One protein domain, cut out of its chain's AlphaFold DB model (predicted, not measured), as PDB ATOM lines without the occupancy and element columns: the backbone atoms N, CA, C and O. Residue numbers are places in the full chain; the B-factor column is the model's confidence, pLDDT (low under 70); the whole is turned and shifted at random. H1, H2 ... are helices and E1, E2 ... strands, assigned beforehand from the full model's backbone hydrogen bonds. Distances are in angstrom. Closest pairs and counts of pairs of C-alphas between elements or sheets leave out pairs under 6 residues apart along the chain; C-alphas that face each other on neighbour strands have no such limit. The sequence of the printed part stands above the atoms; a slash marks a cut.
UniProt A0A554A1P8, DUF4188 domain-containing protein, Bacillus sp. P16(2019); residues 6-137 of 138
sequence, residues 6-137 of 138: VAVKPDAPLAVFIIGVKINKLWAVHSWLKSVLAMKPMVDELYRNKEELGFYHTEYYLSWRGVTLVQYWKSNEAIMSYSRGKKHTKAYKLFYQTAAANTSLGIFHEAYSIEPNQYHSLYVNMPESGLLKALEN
ATOM      1  N   VAL A   6      20.249 -56.214  -0.476       89.50
ATOM      2  CA  VAL A   6      19.265 -55.270  -1.026       89.50
ATOM      3  C   VAL A   6      19.215 -54.014  -0.155       89.50
ATOM      4  O   VAL A   6      19.432 -54.081   1.052       89.50
ATOM      5  N   ALA A   7      18.977 -52.863  -0.772       89.69
ATOM      6  CA  ALA A   7      18.803 -51.580  -0.105       89.69
ATOM      7  C   ALA A   7      17.675 -50.821  -0.804       89.69
ATOM      8  O   ALA A   7      17.580 -50.855  -2.033       89.69
ATOM      9  N   VAL A   8      16.844 -50.138  -0.024       89.88
ATOM     10  CA  VAL A   8      15.786 -49.275  -0.552       89.88
ATOM     11  C   VAL A   8      16.366 -47.902  -0.871       89.88
ATOM     12  O   VAL A   8      17.189 -47.380  -0.113       89.88
ATOM     13  N   LYS A   9      15.940 -47.320  -1.995       89.50
ATOM     14  CA  LYS A   9      16.331 -45.965  -2.389       89.50
ATOM     15  C   LYS A   9      15.634 -44.935  -1.493       89.50
ATOM     16  O   LYS A   9      14.428 -45.056  -1.284       89.50
ATOM     17  N   PRO A  10      16.360 -43.938  -0.961       89.19
ATOM     18  CA  PRO A  10      15.763 -42.932  -0.105       89.19
ATOM     19  C   PRO A  10      15.262 -41.707  -0.881       89.19
ATOM     20  O   PRO A  10      15.693 -40.588  -0.627       89.19
ATOM     21  N   ASP A  11      14.408 -41.911  -1.879       90.81
ATOM     22  CA  ASP A  11      14.002 -40.877  -2.840       90.81
ATOM     23  C   ASP A  11      12.686 -40.162  -2.501       90.81
ATOM     24  O   ASP A  11      12.425 -39.088  -3.043       90.81
ATOM     25  N   ALA A  12      11.885 -40.703  -1.583       89.81
ATOM     26  CA  ALA A  12      10.585 -40.158  -1.212       89.81
ATOM     27  C   ALA A  12      10.499 -39.854   0.294       89.81
ATOM     28  O   ALA A  12      11.129 -40.544   1.095       89.81
ATOM     29  N   PRO A  13       9.709 -38.846   0.711       93.31
ATOM     30  CA  PRO A  13       9.377 -38.693   2.119       93.31
ATOM     31  C   PRO A  13       8.546 -39.892   2.584       93.31
ATOM     32  O   PRO A  13       7.770 -40.468   1.815       93.31
ATOM     33  N   LEU A  14       8.681 -40.250   3.855       94.75
ATOM     34  CA  LEU A  14       7.850 -41.269   4.484       94.75
ATOM     35  C   LEU A  14       7.595 -40.929   5.945       94.75
ATOM     36  O   LEU A  14       8.308 -40.134   6.556       94.75
ATOM     37  N   ALA A  15       6.590 -41.569   6.525       96.00
ATOM     38  CA  ALA A  15       6.375 -41.545   7.958       96.00
ATOM     39  C   ALA A  15       6.428 -42.954   8.552       96.00
ATOM     40  O   ALA A  15       5.904 -43.913   7.982       96.00
ATOM     41  N   VAL A  16       7.057 -43.066   9.718       96.06
ATOM     42  CA  VAL A  16       7.077 -44.288  10.524       96.06
ATOM     43  C   VAL A  16       6.173 -44.073  11.724       96.06
ATOM     44  O   VAL A  16       6.385 -43.153  12.513       96.06
ATOM     45  N   PHE A  17       5.170 -44.931  11.868       95.12
ATOM     46  CA  PHE A  17       4.273 -44.944  13.014       95.12
ATOM     47  C   PHE A  17       4.505 -46.202  13.836       95.12
ATOM     48  O   PHE A  17       4.265 -47.318  13.375       95.12
ATOM     49  N   ILE A  18       4.981 -46.027  15.060       94.88
ATOM     50  CA  ILE A  18       5.206 -47.112  16.003       94.88
ATOM     51  C   ILE A  18       4.045 -47.098  16.979       94.88
ATOM     52  O   ILE A  18       3.799 -46.087  17.623       94.88
ATOM     53  N   ILE A  19       3.331 -48.209  17.112       91.62
ATOM     54  CA  ILE A  19       2.273 -48.370  18.110       91.62
ATOM     55  C   ILE A  19       2.487 -49.670  18.854       91.62
ATOM     56  O   ILE A  19       2.752 -50.708  18.254       91.62
ATOM     57  N   GLY A  20       2.364 -49.647  20.173       91.25
ATOM     58  CA  GLY A  20       2.555 -50.854  20.950       91.25
ATOM     59  C   GLY A  20       1.768 -50.882  22.236       91.25
ATOM     60  O   GLY A  20       1.221 -49.885  22.713       91.25
ATOM     61  N   VAL A  21       1.723 -52.083  22.794       90.38
ATOM     62  CA  VAL A  21       1.080 -52.374  24.067       90.38
ATOM     63  C   VAL A  21       2.074 -53.067  24.982       90.38
ATOM     64  O   VAL A  21       2.844 -53.924  24.551       90.38
ATOM     65  N   LYS A  22       2.033 -52.723  26.265       92.06
ATOM     66  CA  LYS A  22       2.822 -53.355  27.320       92.06
ATOM     67  C   LYS A  22       1.880 -53.910  28.376       92.06
ATOM     68  O   LYS A  22       1.158 -53.164  29.019       92.06
ATOM     69  N   ILE A  23       1.903 -55.211  28.606       91.31
ATOM     70  CA  ILE A  23       1.097 -55.876  29.624       91.31
ATOM     71  C   ILE A  23       1.698 -55.566  30.999       91.31
ATOM     72  O   ILE A  23       2.827 -55.953  31.321       91.31
ATOM     73  N   ASN A  24       0.932 -54.874  31.837       90.19
ATOM     74  CA  ASN A  24       1.319 -54.536  33.206       90.19
ATOM     75  C   ASN A  24       0.936 -55.667  34.171       90.19
ATOM     76  O   ASN A  24       1.743 -56.044  35.018       90.19
ATOM     77  N   LYS A  25      -0.247 -56.269  33.990       89.62
ATOM     78  CA  LYS A  25      -0.781 -57.350  34.836       89.62
ATOM     79  C   LYS A  25      -0.956 -58.633  34.018       89.62
ATOM     80  O   LYS A  25      -1.963 -58.795  33.334       89.62
ATOM     81  N   LEU A  26       0.012 -59.553  34.097       86.31
ATOM     82  CA  LEU A  26       0.018 -60.785  33.287       86.31
ATOM     83  C   LEU A  26      -1.207 -61.676  33.556       86.31
ATOM     84  O   LEU A  26      -1.798 -62.198  32.616       86.31
ATOM     85  N   TRP A  27      -1.641 -61.776  34.817       88.38
ATOM     86  CA  TRP A  27      -2.792 -62.591  35.231       88.38
ATOM     87  C   TRP A  27      -4.147 -62.065  34.734       88.38
ATOM     88  O   TRP A  27      -5.128 -62.804  34.709       88.38
ATOM     89  N   ALA A  28      -4.233 -60.804  34.306       88.75
ATOM     90  CA  ALA A  28      -5.476 -60.188  33.847       88.75
ATOM     91  C   ALA A  28      -5.759 -60.491  32.360       88.75
ATOM     92  O   ALA A  28      -6.068 -59.584  31.586       88.75
ATOM     93  N   VAL A  29      -5.657 -61.767  31.960       84.38
ATOM     94  CA  VAL A  29      -5.684 -62.226  30.554       84.38
ATOM     95  C   VAL A  29      -6.899 -61.713  29.794       84.38
ATOM     96  O   VAL A  29      -6.753 -61.045  28.777       84.38
ATOM     97  N   HIS A  30      -8.103 -61.915  30.327       83.25
ATOM     98  CA  HIS A  30      -9.346 -61.441  29.707       83.25
ATOM     99  C   HIS A  30      -9.394 -59.920  29.513       83.25
ATOM    100  O   HIS A  30     -10.081 -59.428  28.618       83.25
ATOM    101  N   SER A  31      -8.687 -59.178  30.366       81.12
ATOM    102  CA  SER A  31      -8.655 -57.724  30.329       81.12
ATOM    103  C   SER A  31      -7.756 -57.240  29.195       81.12
ATOM    104  O   SER A  31      -8.214 -56.484  28.340       81.12
ATOM    105  N   TRP A  32      -6.501 -57.696  29.142       82.25
ATOM    106  CA  TRP A  32      -5.566 -57.232  28.114       82.25
ATOM    107  C   TRP A  32      -5.780 -57.892  26.748       82.25
ATOM    108  O   TRP A  32      -5.545 -57.251  25.725       82.25
ATOM    109  N   LEU A  33      -6.300 -59.123  26.700       83.81
ATOM    110  CA  LEU A  33      -6.533 -59.844  25.448       83.81
ATOM    111  C   LEU A  33      -7.552 -59.129  24.553       83.81
ATOM    112  O   LEU A  33      -7.347 -59.052  23.346       83.81
ATOM    113  N   LYS A  34      -8.608 -58.532  25.126       81.00
ATOM    114  CA  LYS A  34      -9.598 -57.750  24.362       81.00
ATOM    115  C   LYS A  34      -8.956 -56.576  23.622       81.00
ATOM    116  O   LYS A  34      -9.249 -56.361  22.450       81.00
ATOM    117  N   SER A  35      -8.060 -55.847  24.286       77.94
ATOM    118  CA  SER A  35      -7.355 -54.717  23.679       77.94
ATOM    119  C   SER A  35      -6.375 -55.173  22.600       77.94
ATOM    120  O   SER A  35      -6.346 -54.580  21.529       77.94
ATOM    121  N   VAL A  36      -5.624 -56.255  22.831       80.31
ATOM    122  CA  VAL A  36      -4.705 -56.811  21.817       80.31
ATOM    123  C   VAL A  36      -5.473 -57.286  20.580       80.31
ATOM    124  O   VAL A  36      -5.097 -56.963  19.455       80.31
ATOM    125  N   LEU A  37      -6.589 -57.997  20.766       82.19
ATOM    126  CA  LEU A  37      -7.420 -58.482  19.659       82.19
ATOM    127  C   LEU A  37      -8.083 -57.344  18.870       82.19
ATOM    128  O   LEU A  37      -8.302 -57.491  17.669       82.19
ATOM    129  N   ALA A  38      -8.349 -56.198  19.502       78.50
ATOM    130  CA  ALA A  38      -8.900 -55.025  18.825       78.50
ATOM    131  C   ALA A  38      -7.915 -54.360  17.841       78.50
ATOM    132  O   ALA A  38      -8.357 -53.623  16.959       78.50
ATOM    133  N   MET A  39      -6.607 -54.648  17.924       80.31
ATOM    134  CA  MET A  39      -5.621 -54.140  16.958       80.31
ATOM    135  C   MET A  39      -5.745 -54.808  15.584       80.31
ATOM    136  O   MET A  39      -5.465 -54.175  14.569       80.31
ATOM    137  N   LYS A  40      -6.183 -56.072  15.520       83.12
ATOM    138  CA  LYS A  40      -6.240 -56.819  14.256       83.12
ATOM    139  C   LYS A  40      -7.224 -56.206  13.244       83.12
ATOM    140  O   LYS A  40      -6.783 -55.896  12.140       83.12
ATOM    141  N   PRO A  41      -8.498 -55.930  13.590       83.44
ATOM    142  CA  PRO A  41      -9.436 -55.298  12.660       83.44
ATOM    143  C   PRO A  41      -8.969 -53.933  12.148       83.44
ATOM    144  O   PRO A  41      -9.255 -53.586  11.005       83.44
ATOM    145  N   MET A  42      -8.252 -53.179  12.990       83.25
ATOM    146  CA  MET A  42      -7.666 -51.886  12.638       83.25
ATOM    147  C   MET A  42      -6.596 -52.048  11.554       83.25
ATOM    148  O   MET A  42      -6.634 -51.344  10.553       83.25
ATOM    149  N   VAL A  43      -5.677 -53.007  11.701       87.81
ATOM    150  CA  VAL A  43      -4.657 -53.259  10.672       87.81
ATOM    151  C   VAL A  43      -5.268 -53.860   9.403       87.81
ATOM    152  O   VAL A  43      -4.908 -53.448   8.303       87.81
ATOM    153  N   ASP A  44      -6.239 -54.767   9.526       87.81
ATOM    154  CA  ASP A  44      -6.951 -55.327   8.368       87.81
ATOM    155  C   ASP A  44      -7.656 -54.225   7.555       87.81
ATOM    156  O   ASP A  44      -7.719 -54.279   6.328       87.81
ATOM    157  N   GLU A  45      -8.188 -53.203   8.227       86.12
ATOM    158  CA  GLU A  45      -8.775 -52.030   7.582       86.12
ATOM    159  C   GLU A  45      -7.744 -51.180   6.833       86.12
ATOM    160  O   GLU A  45      -8.038 -50.730   5.724       86.12
ATOM    161  N   LEU A  46      -6.543 -51.005   7.393       88.56
ATOM    162  CA  LEU A  46      -5.442 -50.310   6.721       88.56
ATOM    163  C   LEU A  46      -5.038 -51.023   5.431       88.56
ATOM    164  O   LEU A  46      -4.899 -50.381   4.394       88.56
ATOM    165  N   TYR A  47      -4.917 -52.352   5.464       89.00
ATOM    166  CA  TYR A  47      -4.597 -53.124   4.263       89.00
ATOM    167  C   TYR A  47      -5.707 -53.078   3.208       89.00
ATOM    168  O   TYR A  47      -5.400 -53.064   2.019       89.00
ATOM    169  N   ARG A  48      -6.986 -53.016   3.611       88.62
ATOM    170  CA  ARG A  48      -8.110 -52.899   2.663       88.62
ATOM    171  C   ARG A  48      -8.169 -51.552   1.940       88.62
ATOM    172  O   ARG A  48      -8.654 -51.513   0.819       88.62
ATOM    173  N   ASN A  49      -7.692 -50.474   2.564       86.44
ATOM    174  CA  ASN A  49      -7.772 -49.109   2.024       86.44
ATOM    175  C   ASN A  49      -6.374 -48.491   1.843       86.44
ATOM    176  O   ASN A  49      -6.178 -47.293   2.040       86.44
ATOM    177  N   LYS A  50      -5.390 -49.335   1.511       85.38
ATOM    178  CA  LYS A  50      -3.958 -49.016   1.521       85.38
ATOM    179  C   LYS A  50      -3.621 -47.737   0.738       85.38
ATOM    180  O   LYS A  50      -2.974 -46.840   1.277       85.38
ATOM    181  N   GLU A  51      -4.112 -47.638  -0.498       83.12
ATOM    182  CA  GLU A  51      -3.854 -46.505  -1.397       83.12
ATOM    183  C   GLU A  51      -4.543 -45.213  -0.940       83.12
ATOM    184  O   GLU A  51      -3.904 -44.162  -0.893       83.12
ATOM    185  N   GLU A  52      -5.818 -45.288  -0.541       85.94
ATOM    186  CA  GLU A  52      -6.599 -44.123  -0.093       85.94
ATOM    187  C   GLU A  52      -6.029 -43.519   1.196       85.94
ATOM    188  O   GLU A  52      -5.994 -42.300   1.364       85.94
ATOM    189  N   LEU A  53      -5.550 -44.372   2.105       86.12
ATOM    190  CA  LEU A  53      -5.028 -43.955   3.403       86.12
ATOM    191  C   LEU A  53      -3.543 -43.581   3.371       86.12
ATOM    192  O   LEU A  53      -3.034 -43.091   4.374       86.12
ATOM    193  N   GLY A  54      -2.832 -43.813   2.264       89.81
ATOM    194  CA  GLY A  54      -1.382 -43.610   2.207       89.81
ATOM    195  C   GLY A  54      -0.619 -44.519   3.176       89.81
ATOM    196  O   GLY A  54       0.433 -44.135   3.687       89.81
ATOM    197  N   PHE A  55      -1.160 -45.703   3.458       92.69
ATOM    198  CA  PHE A  55      -0.524 -46.736   4.267       92.69
ATOM    199  C   PHE A  55       0.332 -47.629   3.362       92.69
ATOM    200  O   PHE A  55      -0.069 -47.961   2.252       92.69
ATOM    201  N   TYR A  56       1.509 -48.050   3.817       93.44
ATOM    202  CA  TYR A  56       2.391 -48.919   3.035       93.44
ATOM    203  C   TYR A  56       2.434 -50.342   3.570       93.44
ATOM    204  O   TYR A  56       2.190 -51.295   2.824       93.44
ATOM    205  N   HIS A  57       2.770 -50.510   4.846       93.94
ATOM    206  CA  HIS A  57       2.968 -51.831   5.438       93.94
ATOM    207  C   HIS A  57       3.005 -51.759   6.965       93.94
ATOM    208  O   HIS A  57       3.331 -50.719   7.527       93.94
ATOM    209  N   THR A  58       2.697 -52.868   7.641       94.56
ATOM    210  CA  THR A  58       2.856 -53.045   9.091       94.56
ATOM    211  C   THR A  58       3.745 -54.254   9.370       94.56
ATOM    212  O   THR A  58       3.455 -55.360   8.917       94.56
ATOM    213  N   GLU A  59       4.786 -54.058  10.172       93.94
ATOM    214  CA  GLU A  59       5.575 -55.125  10.786       93.94
ATOM    215  C   GLU A  59       5.136 -55.376  12.224       93.94
ATOM    216  O   GLU A  59       4.841 -54.434  12.959       93.94
ATOM    217  N   TYR A  60       5.140 -56.643  12.633       92.31
ATOM    218  CA  TYR A  60       4.752 -57.065  13.976       92.31
ATOM    219  C   TYR A  60       5.957 -57.601  14.738       92.31
ATOM    220  O   TYR A  60       6.603 -58.554  14.311       92.31
ATOM    221  N   TYR A  61       6.196 -57.042  15.917       92.31
ATOM    222  CA  TYR A  61       7.232 -57.479  16.841       92.31
ATOM    223  C   TYR A  61       6.580 -57.929  18.141       92.31
ATOM    224  O   TYR A  61       6.000 -57.130  18.880       92.31
ATOM    225  N   LEU A  62       6.659 -59.230  18.423       91.50
ATOM    226  CA  LEU A  62       6.231 -59.774  19.704       91.50
ATOM    227  C   LEU A  62       7.372 -59.676  20.712       91.50
ATOM    228  O   LEU A  62       8.514 -60.030  20.435       91.50
ATOM    229  N   SER A  63       7.031 -59.220  21.906       88.75
ATOM    230  CA  SER A  63       7.909 -59.179  23.066       88.75
ATOM    231  C   SER A  63       7.289 -59.991  24.198       88.75
ATOM    232  O   SER A  63       6.087 -60.262  24.213       88.75
ATOM    233  N   TRP A  64       8.091 -60.339  25.202       87.25
ATOM    234  CA  TRP A  64       7.624 -61.156  26.324       87.25
ATOM    235  C   TRP A  64       6.484 -60.515  27.143       87.25
ATOM    236  O   TRP A  64       5.769 -61.225  27.846       87.25
ATOM    237  N   ARG A  65       6.284 -59.187  27.057       88.00
ATOM    238  CA  ARG A  65       5.160 -58.480  27.705       88.00
ATOM    239  C   ARG A  65       4.273 -57.711  26.745       88.00
ATOM    240  O   ARG A  65       3.597 -56.792  27.194       88.00
ATOM    241  N   GLY A  66       4.267 -57.988  25.453       88.00
ATOM    242  CA  GLY A  66       3.468 -57.144  24.579       88.00
ATOM    243  C   GLY A  66       3.778 -57.277  23.115       88.00
ATOM    244  O   GLY A  66       4.591 -58.098  22.703       88.00
ATOM    245  N   VAL A  67       3.131 -56.424  22.338       90.88
ATOM    246  CA  VAL A  67       3.301 -56.375  20.894       90.88
ATOM    247  C   VAL A  67       3.580 -54.939  20.471       90.88
ATOM    248  O   VAL A  67       2.972 -54.001  20.990       90.88
ATOM    249  N   THR A  68       4.511 -54.785  19.540       93.44
ATOM    250  CA  THR A  68       4.851 -53.521  18.894       93.44
ATOM    251  C   THR A  68       4.631 -53.675  17.402       93.44
ATOM    252  O   THR A  68       5.087 -54.640  16.793       93.44
ATOM    253  N   LEU A  69       3.911 -52.734  16.816       93.31
ATOM    254  CA  LEU A  69       3.670 -52.633  15.391       93.31
ATOM    255  C   LEU A  69       4.480 -51.455  14.869       93.31
ATOM    256  O   LEU A  69       4.381 -50.353  15.407       93.31
ATOM    257  N   VAL A  70       5.250 -51.688  13.812       95.38
ATOM    258  CA  VAL A  70       5.933 -50.629  13.066       95.38
ATOM    259  C   VAL A  70       5.229 -50.486  11.732       95.38
ATOM    260  O   VAL A  70       5.267 -51.393  10.902       95.38
ATOM    261  N   GLN A  71       4.558 -49.363  11.543       94.69
ATOM    262  CA  GLN A  71       3.814 -49.053  10.338       94.69
ATOM    263  C   GLN A  71       4.567 -48.032   9.494       94.69
ATOM    264  O   GLN A  71       5.122 -47.065  10.011       94.69
ATOM    265  N   TYR A  72       4.531 -48.231   8.186       95.38
ATOM    266  CA  TYR A  72       5.106 -47.332   7.200       95.38
ATOM    267  C   TYR A  72       3.975 -46.639   6.458       95.38
ATOM    268  O   TYR A  72       3.014 -47.288   6.041       95.38
ATOM    269  N   TRP A  73       4.102 -45.330   6.303       94.94
ATOM    270  CA  TRP A  73       3.096 -44.452   5.727       94.94
ATOM    271  C   TRP A  73       3.750 -43.466   4.767       94.94
ATOM    272  O   TRP A  73       4.939 -43.171   4.871       94.94
ATOM    273  N   LYS A  74       2.946 -42.916   3.861       93.69
ATOM    274  CA  LYS A  74       3.367 -41.885   2.913       93.69
ATOM    275  C   LYS A  74       3.746 -40.582   3.610       93.69
ATOM    276  O   LYS A  74       4.689 -39.921   3.196       93.69
ATOM    277  N   SER A  75       3.011 -40.197   4.652       93.31
ATOM    278  CA  SER A  75       3.301 -38.985   5.419       93.31
ATOM    279  C   SER A  75       2.593 -38.979   6.775       93.31
ATOM    280  O   SER A  75       1.698 -39.787   7.038       93.31
ATOM    281  N   ASN A  76       2.977 -38.046   7.647       91.31
ATOM    282  CA  ASN A  76       2.325 -37.883   8.944       91.31
ATOM    283  C   ASN A  76       0.901 -37.325   8.805       91.31
ATOM    284  O   ASN A  76       0.011 -37.682   9.572       91.31
ATOM    285  N   GLU A  77       0.634 -36.517   7.779       90.44
ATOM    286  CA  GLU A  77      -0.713 -36.041   7.456       90.44
ATOM    287  C   GLU A  77      -1.644 -37.209   7.127       90.44
ATOM    288  O   GLU A  77      -2.803 -37.194   7.541       90.44
ATOM    289  N   ALA A  78      -1.140 -38.245   6.446       90.69
ATOM    290  CA  ALA A  78      -1.898 -39.459   6.159       90.69
ATOM    291  C   ALA A  78      -2.294 -40.198   7.454       90.69
ATOM    292  O   ALA A  78      -3.468 -40.530   7.648       90.69
ATOM    293  N   ILE A  79      -1.358 -40.337   8.401       89.62
ATOM    294  CA  ILE A  79      -1.615 -40.915   9.734       89.62
ATOM    295  C   ILE A  79      -2.657 -40.083  10.495       89.62
ATOM    296  O   ILE A  79      -3.604 -40.624  11.079       89.62
ATOM    297  N   MET A  80      -2.512 -38.754  10.492       86.06
ATOM    298  CA  MET A  80      -3.439 -37.850  11.178       86.06
ATOM    299  C   MET A  80      -4.832 -37.864  10.542       86.06
ATOM    300  O   MET A  80      -5.832 -37.825  11.261       86.06
ATOM    301  N   SER A  81      -4.909 -37.947   9.213       86.38
ATOM    302  CA  SER A  81      -6.163 -38.072   8.467       86.38
ATOM    303  C   SER A  81      -6.889 -39.365   8.832       86.38
ATOM    304  O   SER A  81      -8.066 -39.328   9.195       86.38
ATOM    305  N   TYR A  82      -6.170 -40.493   8.867       84.00
ATOM    306  CA  TYR A  82      -6.715 -41.773   9.324       84.00
ATOM    307  C   TYR A  82      -7.216 -41.693  10.775       84.00
ATOM    308  O   TYR A  82      -8.349 -42.072  11.073       84.00
ATOM    309  N   SER A  83      -6.416 -41.097  11.664       79.25
ATOM    310  CA  SER A  83      -6.736 -40.963  13.094       79.25
ATOM    311  C   SER A  83      -7.953 -40.066  13.373       79.25
ATOM    312  O   SER A  83      -8.617 -40.226  14.397       79.25
ATOM    313  N   ARG A  84      -8.250 -39.102  12.488       75.25
ATOM    314  CA  ARG A  84      -9.342 -38.116  12.638       75.25
ATOM    315  C   ARG A  84     -10.561 -38.401  11.749       75.25
ATOM    316  O   ARG A  84     -11.609 -37.784  11.941       75.25
ATOM    317  N   GLY A  85     -10.445 -39.293  10.768       65.62
ATOM    318  CA  GLY A  85     -11.455 -39.516   9.732       65.62
ATOM    319  C   GLY A  85     -12.764 -40.118  10.253       65.62
ATOM    320  O   GLY A  85     -12.769 -40.974  11.131       65.62
ATOM    321  N   LYS A  86     -13.909 -39.719   9.680       55.03
ATOM    322  CA  LYS A  86     -15.254 -40.168  10.113       55.03
ATOM    323  C   LYS A  86     -15.575 -41.639   9.793       55.03
ATOM    324  O   LYS A  86     -16.421 -42.224  10.466       55.03
ATOM    325  N   LYS A  87     -14.949 -42.221   8.759       49.72
ATOM    326  CA  LYS A  87     -15.246 -43.585   8.268       49.72
ATOM    327  C   LYS A  87     -14.310 -44.665   8.826       49.72
ATOM    328  O   LYS A  87     -14.763 -45.789   8.996       49.72
ATOM    329  N   HIS A  88     -13.080 -44.300   9.197       55.78
ATOM    330  CA  HIS A  88     -11.998 -45.251   9.495       55.78
ATOM    331  C   HIS A  88     -11.545 -45.296  10.969       55.78
ATOM    332  O   HIS A  88     -10.544 -45.910  11.321       55.78
ATOM    333  N   THR A  89     -12.298 -44.659  11.872       64.31
ATOM    334  CA  THR A  89     -11.913 -44.468  13.283       64.31
ATOM    335  C   THR A  89     -12.585 -45.412  14.268       64.31
ATOM    336  O   THR A  89     -12.232 -45.372  15.440       64.31
ATOM    337  N   LYS A  90     -13.562 -46.249  13.888       68.31
ATOM    338  CA  LYS A  90     -14.310 -47.031  14.897       68.31
ATOM    339  C   LYS A  90     -13.423 -48.043  15.621       68.31
ATOM    340  O   LYS A  90     -13.441 -48.066  16.848       68.31
ATOM    341  N   ALA A  91     -12.634 -48.832  14.888       69.12
ATOM    342  CA  ALA A  91     -11.722 -49.811  15.481       69.12
ATOM    343  C   ALA A  91     -10.607 -49.121  16.282       69.12
ATOM    344  O   ALA A  91     -10.379 -49.467  17.440       69.12
ATOM    345  N   TYR A  92      -9.997 -48.082  15.705       73.56
ATOM    346  CA  TYR A  92      -8.969 -47.271  16.359       73.56
ATOM    347  C   TYR A  92      -9.489 -46.626  17.655       73.56
ATOM    348  O   TYR A  92      -8.943 -46.830  18.735       73.56
ATOM    349  N   LYS A  93     -10.616 -45.910  17.597       74.75
ATOM    350  CA  LYS A  93     -11.235 -45.249  18.752       74.75
ATOM    351  C   LYS A  93     -11.643 -46.252  19.826       74.75
ATOM    352  O   LYS A  93     -11.385 -45.999  20.999       74.75
ATOM    353  N   LEU A  94     -12.240 -47.382  19.443       73.75
ATOM    354  CA  LEU A  94     -12.611 -48.438  20.385       73.75
ATOM    355  C   LEU A  94     -11.375 -49.029  21.068       73.75
ATOM    356  O   LEU A  94     -11.399 -49.239  22.281       73.75
ATOM    357  N   PHE A  95     -10.291 -49.253  20.319       75.69
ATOM    358  CA  PHE A  95      -9.017 -49.700  20.870       75.69
ATOM    359  C   PHE A  95      -8.495 -48.706  21.910       75.69
ATOM    360  O   PHE A  95      -8.291 -49.102  23.054       75.69
ATOM    361  N   TYR A  96      -8.372 -47.420  21.564       75.75
ATOM    362  CA  TYR A  96      -7.878 -46.400  22.495       75.75
ATOM    363  C   TYR A  96      -8.778 -46.234  23.718       75.75
ATOM    364  O   TYR A  96      -8.269 -46.153  24.828       75.75
ATOM    365  N   GLN A  97     -10.103 -46.239  23.553       75.62
ATOM    366  CA  GLN A  97     -11.040 -46.163  24.678       75.62
ATOM    367  C   GLN A  97     -10.904 -47.368  25.613       75.62
ATOM    368  O   GLN A  97     -10.805 -47.204  26.828       75.62
ATOM    369  N   THR A  98     -10.857 -48.577  25.051       72.88
ATOM    370  CA  THR A  98     -10.741 -49.819  25.829       72.88
ATOM    371  C   THR A  98      -9.387 -49.906  26.524       72.88
ATOM    372  O   THR A  98      -9.304 -50.319  27.676       72.88
ATOM    373  N   ALA A  99      -8.320 -49.519  25.830       74.50
ATOM    374  CA  ALA A  99      -6.965 -49.564  26.345       74.50
ATOM    375  C   ALA A  99      -6.703 -48.480  27.403       74.50
ATOM    376  O   ALA A  99      -6.114 -48.783  28.435       74.50
ATOM    377  N   ALA A 100      -7.191 -47.252  27.200       75.88
ATOM    378  CA  ALA A 100      -7.051 -46.162  28.168       75.88
ATOM    379  C   ALA A 100      -7.814 -46.434  29.474       75.88
ATOM    380  O   ALA A 100      -7.344 -46.076  30.549       75.88
ATOM    381  N   ALA A 101      -8.964 -47.110  29.399       77.31
ATOM    382  CA  ALA A 101      -9.724 -47.519  30.581       77.31
ATOM    383  C   ALA A 101      -9.103 -48.720  31.327       77.31
ATOM    384  O   ALA A 101      -9.586 -49.101  32.396       77.31
ATOM    385  N   ASN A 102      -8.054 -49.349  30.783       77.31
ATOM    386  CA  ASN A 102      -7.530 -50.615  31.277       77.31
ATOM    387  C   ASN A 102      -6.137 -50.482  31.904       77.31
ATOM    388  O   ASN A 102      -5.128 -50.447  31.215       77.31
ATOM    389  N   THR A 103      -6.058 -50.554  33.236       84.94
ATOM    390  CA  THR A 103      -4.771 -50.521  33.965       84.94
ATOM    391  C   THR A 103      -3.925 -51.794  33.820       84.94
ATOM    392  O   THR A 103      -2.769 -51.831  34.248       84.94
ATOM    393  N   SER A 104      -4.481 -52.866  33.249       85.69
ATOM    394  CA  SER A 104      -3.781 -54.141  33.046       85.69
ATOM    395  C   SER A 104      -2.755 -54.082  31.916       85.69
ATOM    396  O   SER A 104      -1.901 -54.968  31.832       85.69
ATOM    397  N   LEU A 105      -2.797 -53.040  31.085       88.44
ATOM    398  CA  LEU A 105      -1.849 -52.778  30.009       88.44
ATOM    399  C   LEU A 105      -1.548 -51.278  29.897       88.44
ATOM    400  O   LEU A 105      -2.328 -50.443  30.329       88.44
ATOM    401  N   GLY A 106      -0.400 -50.944  29.331       88.94
ATOM    402  CA  GLY A 106      -0.079 -49.619  28.823       88.94
ATOM    403  C   GLY A 106      -0.108 -49.634  27.302       88.94
ATOM    404  O   GLY A 106       0.124 -50.675  26.686       88.94
ATOM    405  N   ILE A 107      -0.366 -48.475  26.712       89.00
ATOM    406  CA  ILE A 107      -0.249 -48.251  25.272       89.00
ATOM    407  C   ILE A 107       0.715 -47.106  25.024       89.00
ATOM    408  O   ILE A 107       0.793 -46.174  25.822       89.00
ATOM    409  N   PHE A 108       1.426 -47.172  23.910       89.88
ATOM    410  CA  PHE A 108       2.243 -46.075  23.423       89.88
ATOM    411  C   PHE A 108       2.092 -45.976  21.911       89.88
ATOM    412  O   PHE A 108       1.781 -46.967  21.243       89.88
ATOM    413  N   HIS A 109       2.287 -44.774  21.388       90.69
ATOM    414  CA  HIS A 109       2.413 -44.560  19.960       90.69
ATOM    415  C   HIS A 109       3.349 -43.388  19.684       90.69
ATOM    416  O   HIS A 109       3.375 -42.421  20.442       90.69
ATOM    417  N   GLU A 110       4.093 -43.481  18.594       92.38
ATOM    418  CA  GLU A 110       5.076 -42.499  18.154       92.38
ATOM    419  C   GLU A 110       4.960 -42.362  16.635       92.38
ATOM    420  O   GLU A 110       4.813 -43.359  15.927       92.38
ATOM    421  N   ALA A 111       4.994 -41.131  16.130       93.56
ATOM    422  CA  ALA A 111       4.932 -40.838  14.703       93.56
ATOM    423  C   ALA A 111       6.143 -39.991  14.314       93.56
ATOM    424  O   ALA A 111       6.378 -38.938  14.907       93.56
ATOM    425  N   TYR A 112       6.885 -40.443  13.309       94.88
ATOM    426  CA  TYR A 112       8.090 -39.785  12.818       94.88
ATOM    427  C   TYR A 112       7.947 -39.496  11.332       94.88
ATOM    428  O   TYR A 112       7.724 -40.423  10.558       94.88
ATOM    429  N   SER A 113       8.104 -38.236  10.936       95.62
ATOM    430  CA  SER A 113       8.279 -37.857   9.531       95.62
ATOM    431  C   SER A 113       9.755 -37.929   9.162       95.62
ATOM    432  O   SER A 113      10.604 -37.494   9.939       95.62
ATOM    433  N   ILE A 114      10.052 -38.456   7.980       95.12
ATOM    434  CA  ILE A 114      11.405 -38.586   7.452       95.12
ATOM    435  C   ILE A 114      11.421 -38.028   6.031       95.12
ATOM    436  O   ILE A 114      10.655 -38.473   5.175       95.12
ATOM    437  N   GLU A 115      12.294 -37.058   5.787       94.62
ATOM    438  CA  GLU A 115      12.469 -36.448   4.469       94.62
ATOM    439  C   GLU A 115      13.282 -37.353   3.521       94.62
ATOM    440  O   GLU A 115      14.005 -38.253   3.976       94.62
ATOM    441  N   PRO A 116      13.224 -37.116   2.194       93.69
ATOM    442  CA  PRO A 116      14.094 -37.797   1.241       93.69
ATOM    443  C   PRO A 116      15.567 -37.714   1.653       93.69
ATOM    444  O   PRO A 116      16.036 -36.704   2.177       93.69
ATOM    445  N   ASN A 117      16.322 -38.775   1.381       93.38
ATOM    446  CA  ASN A 117      17.736 -38.939   1.730       93.38
ATOM    447  C   ASN A 117      18.057 -38.927   3.239       93.38
ATOM    448  O   ASN A 117      19.231 -38.998   3.599       93.38
ATOM    449  N   GLN A 118      17.054 -38.895   4.127       94.06
ATOM    450  CA  GLN A 118      17.250 -38.955   5.585       94.06
ATOM    451  C   GLN A 118      17.017 -40.348   6.188       94.06
ATOM    452  O   GLN A 118      16.931 -40.502   7.406       94.06
ATOM    453  N   TYR A 119      16.949 -41.384   5.355       92.75
ATOM    454  CA  TYR A 119      16.898 -42.773   5.797       92.75
ATOM    455  C   TYR A 119      17.848 -43.648   4.987       92.75
ATOM    456  O   TYR A 119      18.144 -43.392   3.822       92.75
ATOM    457  N   HIS A 120      18.328 -44.711   5.625       91.62
ATOM    458  CA  HIS A 120      19.181 -45.716   5.006       91.62
ATOM    459  C   HIS A 120      18.684 -47.103   5.390       91.62
ATOM    460  O   HIS A 120      18.255 -47.327   6.522       91.62
ATOM    461  N   SER A 121      18.752 -48.046   4.455       92.25
ATOM    462  CA  SER A 121      18.355 -49.427   4.706       92.25
ATOM    463  C   SER A 121      19.297 -50.398   4.013       92.25
ATOM    464  O   SER A 121      19.797 -50.140   2.918       92.25
ATOM    465  N   LEU A 122      19.544 -51.524   4.674       92.31
ATOM    466  CA  LEU A 122      20.394 -52.588   4.176       92.31
ATOM    467  C   LEU A 122      19.857 -53.925   4.679       92.31
ATOM    468  O   LEU A 122      19.712 -54.135   5.879       92.31
ATOM    469  N   TYR A 123      19.619 -54.838   3.748       92.00
ATOM    470  CA  TYR A 123      19.090 -56.170   3.999       92.00
ATOM    471  C   TYR A 123      20.062 -57.189   3.422       92.00
ATOM    472  O   TYR A 123      20.386 -57.119   2.237       92.00
ATOM    473  N   VAL A 124      20.540 -58.123   4.245       92.31
ATOM    474  CA  VAL A 124      21.458 -59.194   3.829       92.31
ATOM    475  C   VAL A 124      20.926 -60.517   4.352       92.31
ATOM    476  O   VAL A 124      20.757 -60.656   5.558       92.31
ATOM    477  N   ASN A 125      20.652 -61.474   3.461       90.38
ATOM    478  CA  ASN A 125      20.047 -62.772   3.814       90.38
ATOM    479  C   ASN A 125      18.754 -62.655   4.651       90.38
ATOM    480  O   ASN A 125      18.440 -63.537   5.447       90.38
ATOM    481  N   MET A 126      18.015 -61.560   4.475       87.31
ATOM    482  CA  MET A 126      16.771 -61.282   5.186       87.31
ATOM    483  C   MET A 126      15.567 -61.529   4.270       87.31
ATOM    484  O   MET A 126      15.660 -61.262   3.067       87.31
ATOM    485  N   PRO A 127      14.431 -62.011   4.805       87.06
ATOM    486  CA  PRO A 127      13.164 -61.937   4.085       87.06
ATOM    487  C   PRO A 127      12.786 -60.471   3.811       87.06
ATOM    488  O   PRO A 127      13.309 -59.556   4.447       87.06
ATOM    489  N   GLU A 128      11.853 -60.241   2.885       87.25
ATOM    490  CA  GLU A 128      11.283 -58.909   2.658       87.25
ATOM    491  C   GLU A 128      10.574 -58.432   3.933       87.25
ATOM    492  O   GLU A 128       9.512 -58.944   4.298       87.25
ATOM    493  N   SER A 129      11.180 -57.464   4.622       88.81
ATOM    494  CA  SER A 129      10.671 -56.920   5.879       88.81
ATOM    495  C   SER A 129      10.923 -55.419   5.996       88.81
ATOM    496  O   SER A 129      11.832 -54.856   5.380       88.81
ATOM    497  N   GLY A 130      10.128 -54.750   6.827       90.94
ATOM    498  CA  GLY A 130      10.297 -53.325   7.115       90.94
ATOM    499  C   GLY A 130      10.178 -52.446   5.865       90.94
ATOM    500  O   GLY A 130       9.277 -52.653   5.054       90.94
ATOM    501  N   LEU A 131      11.100 -51.488   5.701       91.12
ATOM    502  CA  LEU A 131      11.139 -50.581   4.543       91.12
ATOM    503  C   LEU A 131      11.209 -51.312   3.198       91.12
ATOM    504  O   LEU A 131      10.575 -50.857   2.251       91.12
ATOM    505  N   LEU A 132      11.927 -52.438   3.112       91.06
ATOM    506  CA  LEU A 132      12.015 -53.219   1.875       91.06
ATOM    507  C   LEU A 132      10.631 -53.666   1.419       91.06
ATOM    508  O   LEU A 132      10.195 -53.335   0.325       91.06
ATOM    509  N   LYS A 133       9.880 -54.304   2.314       90.88
ATOM    510  CA  LYS A 133       8.513 -54.737   2.021       90.88
ATOM    511  C   LYS A 133       7.547 -53.569   1.815       90.88
ATOM    512  O   LYS A 133       6.600 -53.696   1.040       90.88
ATOM    513  N   ALA A 134       7.772 -52.460   2.517       90.38
ATOM    514  CA  ALA A 134       6.935 -51.272   2.432       90.38
ATOM    515  C   ALA A 134       7.074 -50.526   1.099       90.38
ATOM    516  O   ALA A 134       6.093 -49.943   0.660       90.38
ATOM    517  N   LEU A 135       8.250 -50.520   0.469       87.25
ATOM    518  CA  LEU A 135       8.518 -49.692  -0.713       87.25
ATOM    519  C   LEU A 135       8.802 -50.497  -1.991       87.25
ATOM    520  O   LEU A 135       8.692 -49.939  -3.071       87.25
ATOM    521  N   GLU A 136       9.128 -51.790  -1.910       75.69
ATOM    522  CA  GLU A 136       9.368 -52.630  -3.101       75.69
ATOM    523  C   GLU A 136       8.063 -53.139  -3.754       75.69
ATOM    524  O   GLU A 136       8.074 -53.548  -4.910       75.69
ATOM    525  N   ASN A 137       6.934 -53.082  -3.035       57.50
ATOM    526  CA  ASN A 137       5.618 -53.581  -3.472       57.50
ATOM    527  C   ASN A 137       4.562 -52.466  -3.659       57.50
ATOM    528  O   ASN A 137       3.365 -52.733  -3.515       57.50
TER     529      ASN A 137
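This is residues 6 to 137 of the 138 residues of the protein "DUF4188 domain-containing protein" of Bacillus sp. P16(2019) (UniProt A0A554A1P8). A twisted slab of four strands has the helices H1, H3 and H4 over one face, with H1 and H4 side by side and H3 near one end of the sheet; the short H5 covers part of the opposite face at the beginning of E2. The 132 printed residues have five named helices and four named strands, in the order E1 H1 H2 E2 E3 H3 H4 E4 H5, class mixed, helices and strands. The sheet's order is E2 E3 E1 E4, antiparallel throughout. The whole is compact, with a radius of gyration of the C-alphas of 15.7 A and spans of 45 by 37 by 23 A.

E1, residues 14 to 23, is an inner strand. H1, residues 29 to 48, is on the sheet at a height over the sheet of 9.9 A, along the strands at 8 degrees to E1 on the local plane. H2, residues 50 to 53, is only just not on the sheet, with 4 pairs of C-alphas within 10 A. E2, residues 55 to 63, and E3, residues 66 to 73, form a hairpin; N 59 and O 70 are 2.8 A apart, within hydrogen-bond range. E3 is also E1's antiparallel neighbour, with N 17 and O 71 at 2.8 A. E1, H1, H2 and E2 make a split strand-helix-strand unit, two strands running the same way with E3 between them; its crossover is right-handed. H3, residues 76 to 84, lies on the same face as H1 and touches H2, the closest C-alphas being those of Leu 53 and Ala 78, 6.1 A apart. H4, residues 90 to 100, touches H1 at a shallow tilt of 28 degrees, opposite ways, with the C-alphas of Met 42 and Ala 91 closest at 5.4 A. The edge strand E4, residues 105 to 114, is antiparallel to E1, with N 18 and O 110 at 2.8 A; E3, H3, H4 and E4 make a second right-handed split unit, with E1 between its strands. H5, residues 131 to 136, lies over E2 on the face opposite H1, its closest C-alphas being His 57 and Ala 134 at 5.0 A. Every O i to N i+4 pair is within hydrogen-bond range in H3, H4 and H5; H1 has 10 of 16, and H2 is too short for one.

E1 begins at C-alpha 14 (7.850, -41.269, 4.484) and is 29.8 A long, as is E4. H1 is 29.5 A long, E2 24.1 A, E3 22.7 A and H4 15.2 A. H5 ends at C-alpha 136 (9.368, -52.630, -3.101).

The C-alphas of Asp 11 and Trp 27 are the two farthest apart, 46.9 A. The printed part has no cut. The link from E4 to H5, residues 115 to 130, is long. Confidence is under 70 at residues 85 to 91 and 137.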